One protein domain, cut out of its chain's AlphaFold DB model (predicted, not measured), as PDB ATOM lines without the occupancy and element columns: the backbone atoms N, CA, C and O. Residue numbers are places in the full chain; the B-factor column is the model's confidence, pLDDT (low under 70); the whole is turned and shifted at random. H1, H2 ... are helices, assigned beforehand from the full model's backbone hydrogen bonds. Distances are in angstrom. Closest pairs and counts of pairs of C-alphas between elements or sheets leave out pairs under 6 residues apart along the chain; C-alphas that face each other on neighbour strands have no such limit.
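AT A GLANCE: This is residues 53 to 178 of the 413 residues of an uncharacterized protein of Arthrobacter sp. AZCC_0090 (UniProt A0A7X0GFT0). A long rod of nearly aligned helices: H2 and H5 run side by side in the middle of a bundle with H3 and H4, where H3 reaches toward one end and H1 lies toward the other. The 126 printed residues have five named helices, H1 to H5 in order, and no named strand: all helix. It is extended, radius of gyration of the C-alphas 21.5 A, spanning 75 by 32 by 14 A.

HOW THE PARTS SIT: H1, residues 62 to 70, touches H4, residues 133 to 142, closest C-alphas Ala 70 and Trp 139, 6.7 A. H2, residues 76 to 93, touches H5, residues 149 to 169, the same way at a shallow tilt of 7 degrees, closest C-alphas Ala 76 and Ile 156, 4.8 A. H2 and H3, residues 105 to 129, form a helical hairpin, in which H2 touches H3 with residues 82 to 89 alone, closest C-alphas Phe 82 and Ala 129, 6.2 A. Each O i to N i+4 pair is within hydrogen-bond range in H1, H3, H4 and H5; in H2, 12 of 14.

IN THESE COORDINATES: H1 begins at C-alpha 62 (62.338, 7.457, -17.992). H3 measures 36.1 A, H5 30.3 A, ending at C-alpha 169 (28.924, -7.229, 1.854).

THE WHOLE: The printed part has no cut. H2 to H3 is a long link. Residues 53 to 60, 93 to 103, 105 and 172 to 178 are under 70.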
ATOM      1  N   LEU A  53      68.316   6.238 -10.273       58.88
ATOM      2  CA  LEU A  53      67.484   6.786 -11.374       58.88
ATOM      3  C   LEU A  53      68.255   7.331 -12.584       58.88
ATOM      4  O   LEU A  53      67.658   7.690 -13.600       58.88
ATOM      5  N   PHE A  54      69.574   7.407 -12.461       61.19
ATOM      6  CA  PHE A  54      70.462   7.954 -13.470       61.19
ATOM      7  C   PHE A  54      71.363   6.851 -14.017       61.19
ATOM      8  O   PHE A  54      72.061   6.171 -13.257       61.19
ATOM      9  N   LYS A  55      71.385   6.709 -15.343       58.56
ATOM     10  CA  LYS A  55      72.331   5.849 -16.066       58.56
ATOM     11  C   LYS A  55      73.478   6.702 -16.618       58.56
ATOM     12  O   LYS A  55      73.286   7.899 -16.808       58.56
ATOM     13  N   ASN A  56      74.656   6.084 -16.804       56.56
ATOM     14  CA  ASN A  56      75.898   6.659 -17.357       56.56
ATOM     15  C   ASN A  56      75.678   7.985 -18.111       56.56
ATOM     16  O   ASN A  56      74.969   8.001 -19.114       56.56
ATOM     17  N   ASP A  57      76.296   9.055 -17.602       53.69
ATOM     18  CA  ASP A  57      76.186  10.456 -18.050       53.69
ATOM     19  C   ASP A  57      74.914  11.225 -17.631       53.69
ATOM     20  O   ASP A  57      74.480  12.133 -18.324       53.69
ATOM     21  N   ARG A  58      74.357  10.917 -16.445       58.72
ATOM     22  CA  ARG A  58      73.294  11.665 -15.716       58.72
ATOM     23  C   ARG A  58      71.999  11.960 -16.498       58.72
ATOM     24  O   ARG A  58      71.242  12.844 -16.106       58.72
ATOM     25  N   VAL A  59      71.687  11.191 -17.537       61.50
ATOM     26  CA  VAL A  59      70.367  11.239 -18.185       61.50
ATOM     27  C   VAL A  59      69.340  10.542 -17.285       61.50
ATOM     28  O   VAL A  59      69.589   9.433 -16.802       61.50
ATOM     29  N   LEU A  60      68.193  11.193 -17.051       67.94
ATOM     30  CA  LEU A  60      67.064  10.602 -16.329       67.94
ATOM     31  C   LEU A  60      66.529   9.402 -17.121       67.94
ATOM     32  O   LEU A  60      66.017   9.562 -18.231       67.94
ATOM     33  N   ASP A  61      66.624   8.202 -16.550       74.56
ATOM     34  CA  ASP A  61      66.081   7.005 -17.184       74.56
ATOM     35  C   ASP A  61      64.557   6.968 -16.977       74.56
ATOM     36  O   ASP A  61      64.055   6.597 -15.913       74.56
ATOM     37  N   ILE A  62      63.810   7.398 -18.000       74.50
ATOM     38  CA  ILE A  62      62.338   7.457 -17.992       74.50
ATOM     39  C   ILE A  62      61.725   6.070 -17.750       74.50
ATOM     40  O   ILE A  62      60.713   5.966 -17.053       74.50
ATOM     41  N   GLU A  63      62.324   5.002 -18.284       75.81
ATOM     42  CA  GLU A  63      61.815   3.640 -18.091       75.81
ATOM     43  C   GLU A  63      62.089   3.151 -16.670       75.81
ATOM     44  O   GLU A  63      61.224   2.534 -16.044       75.81
ATOM     45  N   GLN A  64      63.247   3.496 -16.104       74.12
ATOM     46  CA  GLN A  64      63.538   3.196 -14.708       74.12
ATOM     47  C   GLN A  64      62.619   3.987 -13.767       74.12
ATOM     48  O   GLN A  64      62.028   3.398 -12.864       74.12
ATOM     49  N   LEU A  65      62.404   5.284 -14.027       74.19
ATOM     50  CA  LEU A  65      61.454   6.146 -13.315       74.19
ATOM     51  C   LEU A  65      60.031   5.587 -13.335       74.19
ATOM     52  O   LEU A  65      59.361   5.497 -12.301       74.19
ATOM     53  N   ARG A  66      59.578   5.162 -14.512       75.88
ATOM     54  CA  ARG A  66      58.309   4.460 -14.678       75.88
ATOM     55  C   ARG A  66      58.272   3.173 -13.851       75.88
ATOM     56  O   ARG A  66      57.255   2.912 -13.214       75.88
ATOM     57  N   GLY A  67      59.376   2.427 -13.792       73.44
ATOM     58  CA  GLY A  67      59.554   1.264 -12.920       73.44
ATOM     59  C   GLY A  67      59.373   1.575 -11.428       73.44
ATOM     60  O   GLY A  67      58.670   0.836 -10.741       73.44
ATOM     61  N   TYR A  68      59.907   2.691 -10.920       72.12
ATOM     62  CA  TYR A  68      59.676   3.096  -9.521       72.12
ATOM     63  C   TYR A  68      58.226   3.471  -9.255       72.12
ATOM     64  O   TYR A  68      57.650   3.073  -8.244       72.12
ATOM     65  N   LEU A  69      57.614   4.240 -10.156       75.56
ATOM     66  CA  LEU A  69      56.214   4.628 -10.001       75.56
ATOM     67  C   LEU A  69      55.277   3.418 -10.114       75.56
ATOM     68  O   LEU A  69      54.229   3.398  -9.468       75.56
ATOM     69  N   ALA A  70      55.685   2.374 -10.843       74.12
ATOM     70  CA  ALA A  70      54.964   1.111 -10.919       74.12
ATOM     71  C   ALA A  70      54.897   0.356  -9.577       74.12
ATOM     72  O   ALA A  70      53.985  -0.441  -9.400       74.12
ATOM     73  N   ILE A  71      55.761   0.647  -8.594       71.00
ATOM     74  CA  ILE A  71      55.661   0.070  -7.234       71.00
ATOM     75  C   ILE A  71      54.353   0.491  -6.546       71.00
ATOM     76  O   ILE A  71      53.794  -0.253  -5.741       71.00
ATOM     77  N   PHE A  72      53.846   1.683  -6.868       71.94
ATOM     78  CA  PHE A  72      52.573   2.192  -6.350       71.94
ATOM     79  C   PHE A  72      51.378   1.795  -7.226       71.94
ATOM     80  O   PHE A  72      50.228   2.034  -6.849       71.94
ATOM     81  N   ALA A  73      51.640   1.208  -8.394       80.62
ATOM     82  CA  ALA A  73      50.629   0.696  -9.294       80.62
ATOM     83  C   ALA A  73      50.182  -0.699  -8.838       80.62
ATOM     84  O   ALA A  73      50.992  -1.528  -8.432       80.62
ATOM     85  N   LEU A  74      48.883  -0.974  -8.929       81.06
ATOM     86  CA  LEU A  74      48.330  -2.299  -8.667       81.06
ATOM     87  C   LEU A  74      47.788  -2.854  -9.973       81.06
ATOM     88  O   LEU A  74      46.856  -2.303 -10.556       81.06
ATOM     89  N   ASP A  75      48.373  -3.952 -10.421       83.06
ATOM     90  CA  ASP A  75      47.805  -4.760 -11.484       83.06
ATOM     91  C   ASP A  75      46.607  -5.578 -10.955       83.06
ATOM     92  O   ASP A  75      46.222  -5.514  -9.779       83.06
ATOM     93  N   ALA A  76      45.993  -6.375 -11.828       80.44
ATOM     94  CA  ALA A  76      44.861  -7.213 -11.441       80.44
ATOM     95  C   ALA A  76      45.226  -8.225 -10.333       80.44
ATOM     96  O   ALA A  76      44.393  -8.516  -9.470       80.44
ATOM     97  N   SER A  77      46.469  -8.725 -10.318       82.88
ATOM     98  CA  SER A  77      46.934  -9.655  -9.287       82.88
ATOM     99  C   SER A  77      47.090  -8.964  -7.927       82.88
ATOM    100  O   SER A  77      46.566  -9.469  -6.932       82.88
ATOM    101  N   GLY A  78      47.669  -7.761  -7.870       80.38
ATOM    102  CA  GLY A  78      47.748  -6.950  -6.656       80.38
ATOM    103  C   GLY A  78      46.369  -6.596  -6.091       80.38
ATOM    104  O   GLY A  78      46.139  -6.708  -4.885       80.38
ATOM    105  N   LEU A  79      45.406  -6.258  -6.958       83.44
ATOM    106  CA  LEU A  79      44.015  -6.016  -6.551       83.44
ATOM    107  C   LEU A  79      43.338  -7.266  -5.973       83.44
ATOM    108  O   LEU A  79      42.525  -7.144  -5.052       83.44
ATOM    109  N   SER A  80      43.693  -8.466  -6.437       80.56
ATOM    110  CA  SER A  80      43.148  -9.713  -5.883       80.56
ATOM    111  C   SER A  80      43.497  -9.909  -4.398       80.56
ATOM    112  O   SER A  80      42.668 -10.408  -3.635       80.56
ATOM    113  N   GLY A  81      44.656  -9.414  -3.943       82.06
ATOM    114  CA  GLY A  81      45.031  -9.412  -2.524       82.06
ATOM    115  C   GLY A  81      44.090  -8.562  -1.663       82.06
ATOM    116  O   GLY A  81      43.703  -8.965  -0.564       82.06
ATOM    117  N   PHE A  82      43.633  -7.423  -2.188       82.00
ATOM    118  CA  PHE A  82      42.620  -6.594  -1.529       82.00
ATOM    119  C   PHE A  82      41.240  -7.260  -1.522       82.00
ATOM    120  O   PHE A  82      40.518  -7.147  -0.530       82.00
ATOM    121  N   VAL A  83      40.876  -7.994  -2.579       80.88
ATOM    122  CA  VAL A  83      39.641  -8.800  -2.619       80.88
ATOM    123  C   VAL A  83      39.682  -9.909  -1.560       80.88
ATOM    124  O   VAL A  83      38.707 -10.105  -0.828       80.88
ATOM    125  N   ALA A  84      40.822 -10.591  -1.417       81.50
ATOM    126  CA  ALA A  84      41.035 -11.610  -0.393       81.50
ATOM    127  C   ALA A  84      40.950 -11.012   1.022       81.50
ATOM    128  O   ALA A  84      40.247 -11.546   1.882       81.50
ATOM    129  N   PHE A  85      41.577  -9.854   1.251       81.44
ATOM    130  CA  PHE A  85      41.453  -9.121   2.511       81.44
ATOM    131  C   PHE A  85      40.001  -8.710   2.804       81.44
ATOM    132  O   PHE A  85      39.506  -8.925   3.910       81.44
ATOM    133  N   GLY A  86      39.277  -8.191   1.809       78.44
ATOM    134  CA  GLY A  86      37.850  -7.888   1.928       78.44
ATOM    135  C   GLY A  86      37.018  -9.116   2.315       78.44
ATOM    136  O   GLY A  86      36.111  -9.007   3.143       78.44
ATOM    137  N   SER A  87      37.364 -10.286   1.773       75.31
ATOM    138  CA  SER A  87      36.708 -11.568   2.067       75.31
ATOM    139  C   SER A  87      37.001 -12.054   3.489       75.31
ATOM    140  O   SER A  87      36.118 -12.587   4.159       75.31
ATOM    141  N   LEU A  88      38.210 -11.806   4.002       82.12
ATOM    142  CA  LEU A  88      38.545 -12.054   5.405       82.12
ATOM    143  C   LEU A  88      37.700 -11.174   6.339       82.12
ATOM    144  O   LEU A  88      37.160 -11.670   7.328       82.12
ATOM    145  N   LEU A  89      37.529  -9.888   6.011       79.06
ATOM    146  CA  LEU A  89      36.649  -8.994   6.775       79.06
ATOM    147  C   LEU A  89      35.195  -9.492   6.766       79.06
ATOM    148  O   LEU A  89      34.532  -9.454   7.804       79.06
ATOM    149  N   LEU A  90      34.719 -10.008   5.627       76.06
ATOM    150  CA  LEU A  90      33.395 -10.625   5.510       76.06
ATOM    151  C   LEU A  90      33.248 -11.831   6.449       76.06
ATOM    152  O   LEU A  90      32.228 -11.968   7.124       76.06
ATOM    153  N   ALA A  91      34.268 -12.691   6.510       72.31
ATOM    154  CA  ALA A  91      34.275 -13.870   7.369       72.31
ATOM    155  C   ALA A  91      34.249 -13.497   8.860       72.31
ATOM    156  O   ALA A  91      33.476 -14.074   9.625       72.31
ATOM    157  N   ILE A  92      35.023 -12.481   9.266       71.62
ATOM    158  CA  ILE A  92      35.051 -11.974  10.650       71.62
ATOM    159  C   ILE A  92      33.674 -11.440  11.078       71.62
ATOM    160  O   ILE A  92      33.267 -11.649  12.221       71.62
ATOM    161  N   ASN A  93      32.926 -10.809  10.166       67.19
ATOM    162  CA  ASN A  93      31.579 -10.288  10.434       67.19
ATOM    163  C   ASN A  93      30.572 -11.385  10.835       67.19
ATOM    164  O   ASN A  93      29.596 -11.103  11.521       67.19
ATOM    165  N   ARG A  94      30.789 -12.643  10.418       60.03
ATOM    166  CA  ARG A  94      29.870 -13.762  10.703       60.03
ATOM    167  C   ARG A  94      30.053 -14.389  12.087       60.03
ATOM    168  O   ARG A  94      29.264 -15.252  12.462       60.03
ATOM    169  N   ILE A  95      31.065 -13.977  12.850       56.03
ATOM    170  CA  ILE A  95      31.363 -14.549  14.166       56.03
ATOM    171  C   ILE A  95      30.757 -13.648  15.254       56.03
ATOM    172  O   ILE A  95      31.424 -12.773  15.813       56.03
ATOM    173  N   GLU A  96      29.477 -13.865  15.567       56.84
ATOM    174  CA  GLU A  96      28.815 -13.277  16.739       56.84
ATOM    175  C   GLU A  96      27.900 -14.295  17.429       56.84
ATOM    176  O   GLU A  96      26.774 -14.525  17.002       56.84
ATOM    177  N   VAL A  97      28.372 -14.883  18.534       52.88
ATOM    178  CA  VAL A  97      27.518 -15.607  19.489       52.88
ATOM    179  C   VAL A  97      28.045 -15.351  20.901       52.88
ATOM    180  O   VAL A  97      28.934 -16.046  21.379       52.88
ATOM    181  N   THR A  98      27.524 -14.339  21.593       54.72
ATOM    182  CA  THR A  98      27.626 -14.263  23.062       54.72
ATOM    183  C   THR A  98      26.265 -13.883  23.637       54.72
ATOM    184  O   THR A  98      25.708 -12.841  23.306       54.72
ATOM    185  N   SER A  99      25.687 -14.759  24.465       54.81
ATOM    186  CA  SER A  99      24.389 -14.517  25.110       54.81
ATOM    187  C   SER A  99      24.569 -13.713  26.405       54.81
ATOM    188  O   SER A  99      25.476 -14.010  27.180       54.81
ATOM    189  N   GLN A 100      23.681 -12.745  26.678       54.38
ATOM    190  CA  GLN A 100      23.697 -11.923  27.906       54.38
ATOM    191  C   GLN A 100      23.602 -12.722  29.203       54.38
ATOM    192  O   GLN A 100      23.997 -12.230  30.254       54.38
ATOM    193  N   ALA A 101      22.970 -13.894  29.142       56.69
ATOM    194  CA  ALA A 101      22.425 -14.565  30.315       56.69
ATOM    195  C   ALA A 101      23.502 -15.117  31.266       56.69
ATOM    196  O   ALA A 101      23.171 -15.506  32.380       56.69
ATOM    197  N   SER A 102      24.770 -15.142  30.849       57.56
ATOM    198  CA  SER A 102      25.868 -15.785  31.577       57.56
ATOM    199  C   SER A 102      26.945 -14.828  32.105       57.56
ATOM    200  O   SER A 102      27.966 -15.302  32.598       57.56
ATOM    201  N   ILE A 103      26.776 -13.503  31.984       68.00
ATOM    202  CA  ILE A 103      27.868 -12.540  32.211       68.00
ATOM    203  C   ILE A 103      27.444 -11.410  33.162       68.00
ATOM    204  O   ILE A 103      26.373 -10.826  33.013       68.00
ATOM    205  N   ASP A 104      28.322 -11.072  34.112       74.69
ATOM    206  CA  ASP A 104      28.182  -9.921  35.015       74.69
ATOM    207  C   ASP A 104      28.141  -8.571  34.256       74.69
ATOM    208  O   ASP A 104      28.734  -8.418  33.184       74.69
ATOM    209  N   ALA A 105      27.460  -7.566  34.813       68.19
ATOM    210  CA  ALA A 105      27.173  -6.285  34.166       68.19
ATOM    211  C   ALA A 105      28.441  -5.518  33.750       68.19
ATOM    212  O   ALA A 105      28.481  -4.933  32.664       68.19
ATOM    213  N   GLU A 106      29.499  -5.538  34.567       70.62
ATOM    214  CA  GLU A 106      30.771  -4.896  34.219       70.62
ATOM    215  C   GLU A 106      31.450  -5.591  33.028       70.62
ATOM    216  O   GLU A 106      31.894  -4.939  32.075       70.62
ATOM    217  N   THR A 107      31.484  -6.922  33.046       74.19
ATOM    218  CA  THR A 107      32.079  -7.738  31.982       74.19
ATOM    219  C   THR A 107      31.293  -7.602  30.677       74.19
ATOM    220  O   THR A 107      31.893  -7.479  29.608       74.19
ATOM    221  N   ALA A 108      29.966  -7.506  30.751       70.31
ATOM    222  CA  ALA A 108      29.113  -7.246  29.598       70.31
ATOM    223  C   ALA A 108      29.367  -5.854  28.981       70.31
ATOM    224  O   ALA A 108      29.434  -5.723  27.759       70.31
ATOM    225  N   VAL A 109      29.600  -4.814  29.794       71.25
ATOM    226  CA  VAL A 109      29.987  -3.478  29.295       71.25
ATOM    227  C   VAL A 109      31.362  -3.508  28.617       71.25
ATOM    228  O   VAL A 109      31.534  -2.904  27.554       71.25
ATOM    229  N   ARG A 110      32.342  -4.224  29.185       73.44
ATOM    230  CA  ARG A 110      33.670  -4.396  28.564       73.44
ATOM    231  C   ARG A 110      33.566  -5.137  27.226       73.44
ATOM    232  O   ARG A 110      34.093  -4.650  26.227       73.44
ATOM    233  N   ALA A 111      32.824  -6.244  27.179       73.94
ATOM    234  CA  ALA A 111      32.579  -7.015  25.960       73.94
ATOM    235  C   ALA A 111      31.879  -6.175  24.877       73.94
ATOM    236  O   ALA A 111      32.320  -6.150  23.726       73.94
ATOM    237  N   PHE A 112      30.856  -5.401  25.250       75.75
ATOM    238  CA  PHE A 112      30.183  -4.464  24.349       75.75
ATOM    239  C   PHE A 112      31.156  -3.444  23.730       75.75
ATOM    240  O   PHE A 112      31.083  -3.138  22.537       75.75
ATOM    241  N   ILE A 113      32.096  -2.919  24.520       73.81
ATOM    242  CA  ILE A 113      33.088  -1.947  24.041       73.81
ATOM    243  C   ILE A 113      34.107  -2.595  23.105       73.81
ATOM    244  O   ILE A 113      34.457  -1.976  22.098       73.81
ATOM    245  N   ILE A 114      34.532  -3.827  23.385       76.75
ATOM    246  CA  ILE A 114      35.412  -4.604  22.503       76.75
ATOM    247  C   ILE A 114      34.727  -4.859  21.155       76.75
ATOM    248  O   ILE A 114      35.316  -4.570  20.116       76.75
ATOM    249  N   LEU A 115      33.467  -5.308  21.152       75.94
ATOM    250  CA  LEU A 115      32.695  -5.525  19.920       75.94
ATOM    251  C   LEU A 115      32.550  -4.236  19.107       75.94
ATOM    252  O   LEU A 115      32.789  -4.210  17.899       75.94
ATOM    253  N   ARG A 116      32.238  -3.124  19.776       75.12
ATOM    254  CA  ARG A 116      32.168  -1.813  19.127       75.12
ATOM    255  C   ARG A 116      33.511  -1.395  18.523       75.12
ATOM    256  O   ARG A 116      33.538  -0.789  17.453       75.12
ATOM    257  N   PHE A 117      34.610  -1.675  19.217       74.94
ATOM    258  CA  PHE A 117      35.955  -1.368  18.746       74.94
ATOM    259  C   PHE A 117      36.354  -2.238  17.548       74.94
ATOM    260  O   PHE A 117      36.871  -1.709  16.567       74.94
ATOM    261  N   ARG A 118      36.018  -3.534  17.567       76.38
ATOM    262  CA  ARG A 118      36.166  -4.445  16.421       76.38
ATOM    263  C   ARG A 118      35.418  -3.917  15.197       76.38
ATOM    264  O   ARG A 118      36.022  -3.768  14.141       76.38
ATOM    265  N   ASN A 119      34.142  -3.561  15.352       77.69
ATOM    266  CA  ASN A 119      33.327  -3.037  14.251       77.69
ATOM    267  C   ASN A 119      33.904  -1.724  13.690       77.69
ATOM    268  O   ASN A 119      33.839  -1.481  12.487       77.69
ATOM    269  N   PHE A 120      34.517  -0.893  14.541       76.75
ATOM    270  CA  PHE A 120      35.253   0.290  14.093       76.75
ATOM    271  C   PHE A 120      36.508  -0.068  13.283       76.75
ATOM    272  O   PHE A 120      36.706   0.509  12.217       76.75
ATOM    273  N   ILE A 121      37.332  -1.014  13.751       75.00
ATOM    274  CA  ILE A 121      38.519  -1.477  13.012       75.00
ATOM    275  C   ILE A 121      38.109  -2.047  11.655       75.00
ATOM    276  O   ILE A 121      38.708  -1.696  10.645       75.00
ATOM    277  N   GLN A 122      37.070  -2.878  11.616       75.94
ATOM    278  CA  GLN A 122      36.560  -3.466  10.381       75.94
ATOM    279  C   GLN A 122      36.080  -2.391   9.403       75.94
ATOM    280  O   GLN A 122      36.432  -2.422   8.230       75.94
ATOM    281  N   TRP A 123      35.342  -1.388   9.883       80.12
ATOM    282  CA  TRP A 123      34.945  -0.252   9.055       80.12
ATOM    283  C   TRP A 123      36.148   0.552   8.538       80.12
ATOM    284  O   TRP A 123      36.191   0.913   7.363       80.12
ATOM    285  N   ALA A 124      37.153   0.799   9.384       75.25
ATOM    286  CA  ALA A 124      38.377   1.486   8.976       75.25
ATOM    287  C   ALA A 124      39.170   0.672   7.939       75.25
ATOM    288  O   ALA A 124      39.697   1.240   6.985       75.25
ATOM    289  N   ALA A 125      39.204  -0.653   8.083       77.44
ATOM    290  CA  ALA A 125      39.823  -1.570   7.135       77.44
ATOM    291  C   ALA A 125      39.094  -1.579   5.781       77.44
ATOM    292  O   ALA A 125      39.751  -1.560   4.745       77.44
ATOM    293  N   ILE A 126      37.755  -1.528   5.778       79.56
ATOM    294  CA  ILE A 126      36.947  -1.380   4.554       79.56
ATOM    295  C   ILE A 126      37.275  -0.067   3.843       79.56
ATOM    296  O   ILE A 126      37.480  -0.065   2.631       79.56
ATOM    297  N   LEU A 127      37.363   1.043   4.585       78.12
ATOM    298  CA  LEU A 127      37.770   2.327   4.014       78.12
ATOM    299  C   LEU A 127      39.196   2.310   3.462       78.12
ATOM    300  O   LEU A 127      39.453   2.951   2.454       78.12
ATOM    301  N   GLY A 128      40.121   1.608   4.117       74.62
ATOM    302  CA  GLY A 128      41.474   1.427   3.598       74.62
ATOM    303  C   GLY A 128      41.476   0.609   2.307       74.62
ATOM    304  O   GLY A 128      42.071   1.016   1.316       74.62
ATOM    305  N   ALA A 129      40.757  -0.512   2.276       79.56
ATOM    306  CA  ALA A 129      40.682  -1.377   1.103       79.56
ATOM    307  C   ALA A 129      39.981  -0.707  -0.091       79.56
ATOM    308  O   ALA A 129      40.383  -0.931  -1.231       79.56
ATOM    309  N   SER A 130      38.997   0.172   0.139       78.88
ATOM    310  CA  SER A 130      38.323   0.911  -0.941       78.88
ATOM    311  C   SER A 130      39.235   1.898  -1.677       78.88
ATOM    312  O   SER A 130      38.835   2.439  -2.708       78.88
ATOM    313  N   THR A 131      40.463   2.106  -1.189       78.94
ATOM    314  CA  THR A 131      41.479   2.933  -1.848       78.94
ATOM    315  C   THR A 131      42.274   2.216  -2.940       78.94
ATOM    316  O   THR A 131      42.834   2.870  -3.821       78.94
ATOM    317  N   ALA A 132      42.264   0.878  -2.949       80.56
ATOM    318  CA  ALA A 132      43.021   0.060  -3.896       80.56
ATOM    319  C   ALA A 132      42.757   0.356  -5.393       80.56
ATOM    320  O   ALA A 132      43.720   0.327  -6.164       80.56
ATOM    321  N   PRO A 133      41.530   0.713  -5.843       86.12
ATOM    322  CA  PRO A 133      41.262   1.040  -7.247       86.12
ATOM    323  C   PRO A 133      42.152   2.137  -7.838       86.12
ATOM    324  O   PRO A 133      42.347   2.184  -9.048       86.12
ATOM    325  N   ILE A 134      42.720   3.013  -7.007       83.00
ATOM    326  CA  ILE A 134      43.603   4.078  -7.489       83.00
ATOM    327  C   ILE A 134      44.987   3.562  -7.861       83.00
ATOM    328  O   ILE A 134      45.546   4.048  -8.839       83.00
ATOM    329  N   GLY A 135      45.480   2.515  -7.195       82.69
ATOM    330  CA  GLY A 135      46.641   1.771  -7.688       82.69
ATOM    331  C   GLY A 135      46.384   1.197  -9.088       82.69
ATOM    332  O   GLY A 135      47.260   1.264  -9.947       82.69
ATOM    333  N   GLY A 136      45.158   0.731  -9.351       84.38
ATOM    334  CA  GLY A 136      44.720   0.288 -10.681       84.38
ATOM    335  C   GLY A 136      44.697   1.411 -11.721       84.38
ATOM    336  O   GLY A 136      45.184   1.233 -12.833       84.38
ATOM    337  N   ILE A 137      44.192   2.597 -11.367       85.81
ATOM    338  CA  ILE A 137      44.203   3.775 -12.257       85.81
ATOM    339  C   ILE A 137      45.639   4.206 -12.584       85.81
ATOM    340  O   ILE A 137      45.941   4.489 -13.743       85.81
ATOM    341  N   ILE A 138      46.527   4.223 -11.586       86.25
ATOM    342  CA  ILE A 138      47.952   4.518 -11.782       86.25
ATOM    343  C   ILE A 138      48.572   3.502 -12.749       86.25
ATOM    344  O   ILE A 138      49.248   3.899 -13.697       86.25
ATOM    345  N   TRP A 139      48.276   2.207 -12.577       89.50
ATOM    346  CA  TRP A 139      48.733   1.161 -13.494       89.50
ATOM    347  C   TRP A 139      48.268   1.412 -14.932       89.50
ATOM    348  O   TRP A 139      49.071   1.338 -15.861       89.50
ATOM    349  N   ILE A 140      46.987   1.746 -15.117       86.38
ATOM    350  CA  ILE A 140      46.387   2.015 -16.431       86.38
ATOM    351  C   ILE A 140      47.099   3.188 -17.113       86.38
ATOM    352  O   ILE A 140      47.458   3.088 -18.284       86.38
ATOM    353  N   ILE A 141      47.333   4.288 -16.398       87.06
ATOM    354  CA  ILE A 141      47.967   5.486 -16.966       87.06
ATOM    355  C   ILE A 141      49.419   5.197 -17.353       87.06
ATOM    356  O   ILE A 141      49.820   5.486 -18.484       87.06
ATOM    357  N   LEU A 142      50.176   4.562 -16.452       87.25
ATOM    358  CA  LEU A 142      51.575   4.207 -16.684       87.25
ATOM    359  C   LEU A 142      51.758   3.189 -17.816       87.25
ATOM    360  O   LEU A 142      52.846   3.129 -18.372       87.25
ATOM    361  N   ASN A 143      50.746   2.393 -18.177       88.00
ATOM    362  CA  ASN A 143      50.849   1.346 -19.207       88.00
ATOM    363  C   ASN A 143      50.054   1.630 -20.488       88.00
ATOM    364  O   ASN A 143      49.931   0.751 -21.334       88.00
ATOM    365  N   SER A 144      49.567   2.859 -20.667       85.12
ATOM    366  CA  SER A 144      48.737   3.280 -21.811       85.12
ATOM    367  C   SER A 144      49.361   3.072 -23.198       85.12
ATOM    368  O   SER A 144      48.636   2.982 -24.183       85.12
ATOM    369  N   SER A 145      50.688   2.957 -23.289       82.12
ATOM    370  CA  SER A 145      51.416   2.699 -24.537       82.12
ATOM    371  C   SER A 145      51.586   1.214 -24.883       82.12
ATOM    372  O   SER A 145      52.144   0.899 -25.934       82.12
ATOM    373  N   GLN A 146      51.148   0.288 -24.022       85.31
ATOM    374  CA  GLN A 146      51.331  -1.149 -24.241       85.31
ATOM    375  C   GLN A 146      50.218  -1.753 -25.117       85.31
ATOM    376  O   GLN A 146      49.050  -1.398 -24.962       85.31
ATOM    377  N   PRO A 147      50.534  -2.723 -25.994       84.81
ATOM    378  CA  PRO A 147      49.556  -3.318 -26.912       84.81
ATOM    379  C   PRO A 147      48.435  -4.101 -26.201       84.81
ATOM    380  O   PRO A 147      47.286  -4.054 -26.638       84.81
ATOM    381  N   ASP A 148      48.724  -4.756 -25.072       86.31
ATOM    382  CA  ASP A 148      47.730  -5.504 -24.281       86.31
ATOM    383  C   ASP A 148      46.941  -4.637 -23.284       86.31
ATOM    384  O   ASP A 148      46.078  -5.134 -22.550       86.31
ATOM    385  N   TRP A 149      47.194  -3.325 -23.269       88.00
ATOM    386  CA  TRP A 149      46.579  -2.382 -22.338       88.00
ATOM    387  C   TRP A 149      45.046  -2.486 -22.244       88.00
ATOM    388  O   TRP A 149      44.542  -2.481 -21.115       88.00
ATOM    389  N   PRO A 150      44.276  -2.654 -23.344       88.56
ATOM    390  CA  PRO A 150      42.820  -2.772 -23.250       88.56
ATOM    391  C   PRO A 150      42.367  -3.990 -22.434       88.56
ATOM    392  O   PRO A 150      41.446  -3.889 -21.623       88.56
ATOM    393  N   ARG A 151      43.034  -5.141 -22.609       89.50
ATOM    394  CA  ARG A 151      42.699  -6.388 -21.900       89.50
ATOM    395  C   ARG A 151      43.037  -6.281 -20.416       89.50
ATOM    396  O   ARG A 151      42.214  -6.625 -19.569       89.50
ATOM    397  N   SER A 152      44.213  -5.749 -20.096       86.19
ATOM    398  CA  SER A 152      44.644  -5.557 -18.708       86.19
ATOM    399  C   SER A 152      43.795  -4.514 -17.977       86.19
ATOM    400  O   SER A 152      43.423  -4.722 -16.823       86.19
ATOM    401  N   THR A 153      43.392  -3.443 -18.665       88.81
ATOM    402  CA  THR A 153      42.471  -2.424 -18.135       88.81
ATOM    403  C   THR A 153      41.110  -3.026 -17.781       88.81
ATOM    404  O   THR A 153      40.577  -2.754 -16.705       88.81
ATOM    405  N   LEU A 154      40.568  -3.892 -18.642       89.50
ATOM    406  CA  LEU A 154      39.319  -4.606 -18.369       89.50
ATOM    407  C   LEU A 154      39.444  -5.524 -17.140       89.50
ATOM    408  O   LEU A 154      38.556  -5.541 -16.290       89.50
ATOM    409  N   SER A 155      40.563  -6.245 -17.014       87.75
ATOM    410  CA  SER A 155      40.844  -7.110 -15.860       87.75
ATOM    411  C   SER A 155      40.921  -6.317 -14.547       87.75
ATOM    412  O   SER A 155      40.297  -6.686 -13.550       87.75
ATOM    413  N   ILE A 156      41.600  -5.166 -14.558       88.94
ATOM    414  CA  ILE A 156      41.671  -4.241 -13.416       88.94
ATOM    415  C   ILE A 156      40.280  -3.713 -13.050       88.94
ATOM    416  O   ILE A 156      39.918  -3.690 -11.873       88.94
ATOM    417  N   ALA A 157      39.473  -3.326 -14.039       87.38
ATOM    418  CA  ALA A 157      38.107  -2.870 -13.803       87.38
ATOM    419  C   ALA A 157      37.236  -3.972 -13.169       87.38
ATOM    420  O   ALA A 157      36.499  -3.701 -12.218       87.38
ATOM    421  N   ALA A 158      37.362  -5.217 -13.637       86.94
ATOM    422  CA  ALA A 158      36.662  -6.367 -13.069       86.94
ATOM    423  C   ALA A 158      37.097  -6.655 -11.620       86.94
ATOM    424  O   ALA A 158      36.244  -6.849 -10.751       86.94
ATOM    425  N   ALA A 159      38.401  -6.615 -11.329       85.88
ATOM    426  CA  ALA A 159      38.931  -6.789  -9.975       85.88
ATOM    427  C   ALA A 159      38.445  -5.682  -9.021       85.88
ATOM    428  O   ALA A 159      38.048  -5.963  -7.889       85.88
ATOM    429  N   CYS A 160      38.390  -4.432  -9.492       87.31
ATOM    430  CA  CYS A 160      37.792  -3.323  -8.753       87.31
ATOM    431  C   CYS A 160      36.305  -3.570  -8.469       87.31
ATOM    432  O   CYS A 160      35.874  -3.421  -7.329       87.31
ATOM    433  N   ALA A 161      35.516  -3.983  -9.463       85.81
ATOM    434  CA  ALA A 161      34.100  -4.285  -9.258       85.81
ATOM    435  C   ALA A 161      33.899  -5.402  -8.216       85.81
ATOM    436  O   ALA A 161      33.090  -5.250  -7.300       85.81
ATOM    437  N   ALA A 162      34.685  -6.480  -8.300       84.94
ATOM    438  CA  ALA A 162      34.661  -7.574  -7.330       84.94
ATOM    439  C   ALA A 162      35.015  -7.099  -5.911       84.94
ATOM    440  O   ALA A 162      34.298  -7.413  -4.960       84.94
ATOM    441  N   LEU A 163      36.069  -6.288  -5.767       85.88
ATOM    442  CA  LEU A 163      36.448  -5.682  -4.491       85.88
ATOM    443  C   LEU A 163      35.296  -4.868  -3.898       85.88
ATOM    444  O   LEU A 163      34.959  -5.047  -2.731       85.88
ATOM    445  N   TRP A 164      34.666  -4.001  -4.689       84.81
ATOM    446  CA  TRP A 164      33.551  -3.175  -4.220       84.81
ATOM    447  C   TRP A 164      32.358  -4.013  -3.757       84.81
ATOM    448  O   TRP A 164      31.789  -3.712  -2.709       84.81
ATOM    449  N   ILE A 165      32.015  -5.088  -4.473       86.69
ATOM    450  CA  ILE A 165      30.961  -6.025  -4.056       86.69
ATOM    451  C   ILE A 165      31.309  -6.650  -2.703       86.69
ATOM    452  O   ILE A 165      30.493  -6.620  -1.783       86.69
ATOM    453  N   VAL A 166      32.529  -7.172  -2.549       84.50
ATOM    454  CA  VAL A 166      32.973  -7.785  -1.290       84.50
ATOM    455  C   VAL A 166      32.932  -6.771  -0.146       84.50
ATOM    456  O   VAL A 166      32.381  -7.066   0.908       84.50
ATOM    457  N   LEU A 167      33.438  -5.553  -0.351       84.12
ATOM    458  CA  LEU A 167      33.430  -4.507   0.672       84.12
ATOM    459  C   LEU A 167      32.013  -4.073   1.075       84.12
ATOM    460  O   LEU A 167      31.779  -3.831   2.260       84.12
ATOM    461  N   LEU A 168      31.071  -4.009   0.126       82.94
ATOM    462  CA  LEU A 168      29.655  -3.739   0.410       82.94
ATOM    463  C   LEU A 168      29.029  -4.834   1.281       82.94
ATOM    464  O   LEU A 168      28.246  -4.530   2.179       82.94
ATOM    465  N   LEU A 169      29.395  -6.097   1.053       81.38
ATOM    466  CA  LEU A 169      28.924  -7.229   1.854       81.38
ATOM    467  C   LEU A 169      29.613  -7.306   3.226       81.38
ATOM    468  O   LEU A 169      29.014  -7.774   4.192       81.38
ATOM    469  N   SER A 170      30.855  -6.828   3.333       77.12
ATOM    470  CA  SER A 170      31.644  -6.833   4.572       77.12
ATOM    471  C   SER A 170      31.226  -5.764   5.583       77.12
ATOM    472  O   SER A 170      31.812  -5.705   6.669       77.12
ATOM    473  N   VAL A 171      30.237  -4.919   5.262       73.38
ATOM    474  CA  VAL A 171      29.734  -3.874   6.165       73.38
ATOM    475  C   VAL A 171      29.255  -4.514   7.478       73.38
ATOM    476  O   VAL A 171      28.448  -5.445   7.448       73.38
ATOM    477  N   PRO A 172      29.742  -4.043   8.643       66.81
ATOM    478  CA  PRO A 172      29.411  -4.656   9.923       66.81
ATOM    479  C   PRO A 172      27.897  -4.659  10.169       66.81
ATOM    480  O   PRO A 172      27.232  -3.631  10.015       66.81
ATOM    481  N   GLY A 173      27.360  -5.819  10.563       61.53
ATOM    482  CA  GLY A 173      25.951  -5.970  10.923       61.53
ATOM    483  C   GLY A 173      25.589  -5.164  12.178       61.53
ATOM    484  O   GLY A 173      26.415  -4.931  13.058       61.53
ATOM    485  N   SER A 174      24.336  -4.720  12.288       53.31
ATOM    486  CA  SER A 174      23.853  -3.889  13.406       53.31
ATOM    487  C   SER A 174      23.495  -4.672  14.684       53.31
ATOM    488  O   SER A 174      22.891  -4.111  15.601       53.31
ATOM    489  N   GLY A 175      23.787  -5.973  14.744       54.19
ATOM    490  CA  GLY A 175      23.180  -6.897  15.700       54.19
ATOM    491  C   GLY A 175      23.947  -7.070  17.010       54.19
ATOM    492  O   GLY A 175      24.680  -8.027  17.166       54.19
ATOM    493  N   TYR A 176      23.693  -6.237  18.023       59.19
ATOM    494  CA  TYR A 176      24.102  -6.547  19.407       59.19
ATOM    495  C   TYR A 176      23.144  -7.584  20.026       59.19
ATOM    496  O   TYR A 176      22.363  -7.267  20.933       59.19
ATOM    497  N   PHE A 177      23.117  -8.800  19.475       55.66
ATOM    498  CA  PHE A 177      22.236  -9.871  19.940       55.66
ATOM    499  C   PHE A 177      22.556 -10.206  21.400       55.66
ATOM    500  O   PHE A 177      23.693 -10.491  21.750       55.66
ATOM    501  N   GLY A 178      21.553 -10.096  22.277       57.41
ATOM    502  CA  GLY A 178      21.727 -10.383  23.699       57.41
ATOM    503  C   GLY A 178      22.547  -9.353  24.485       57.41
ATOM    504  O   GLY A 178      23.098  -9.717  25.501       57.41
TER     505      GLY A 178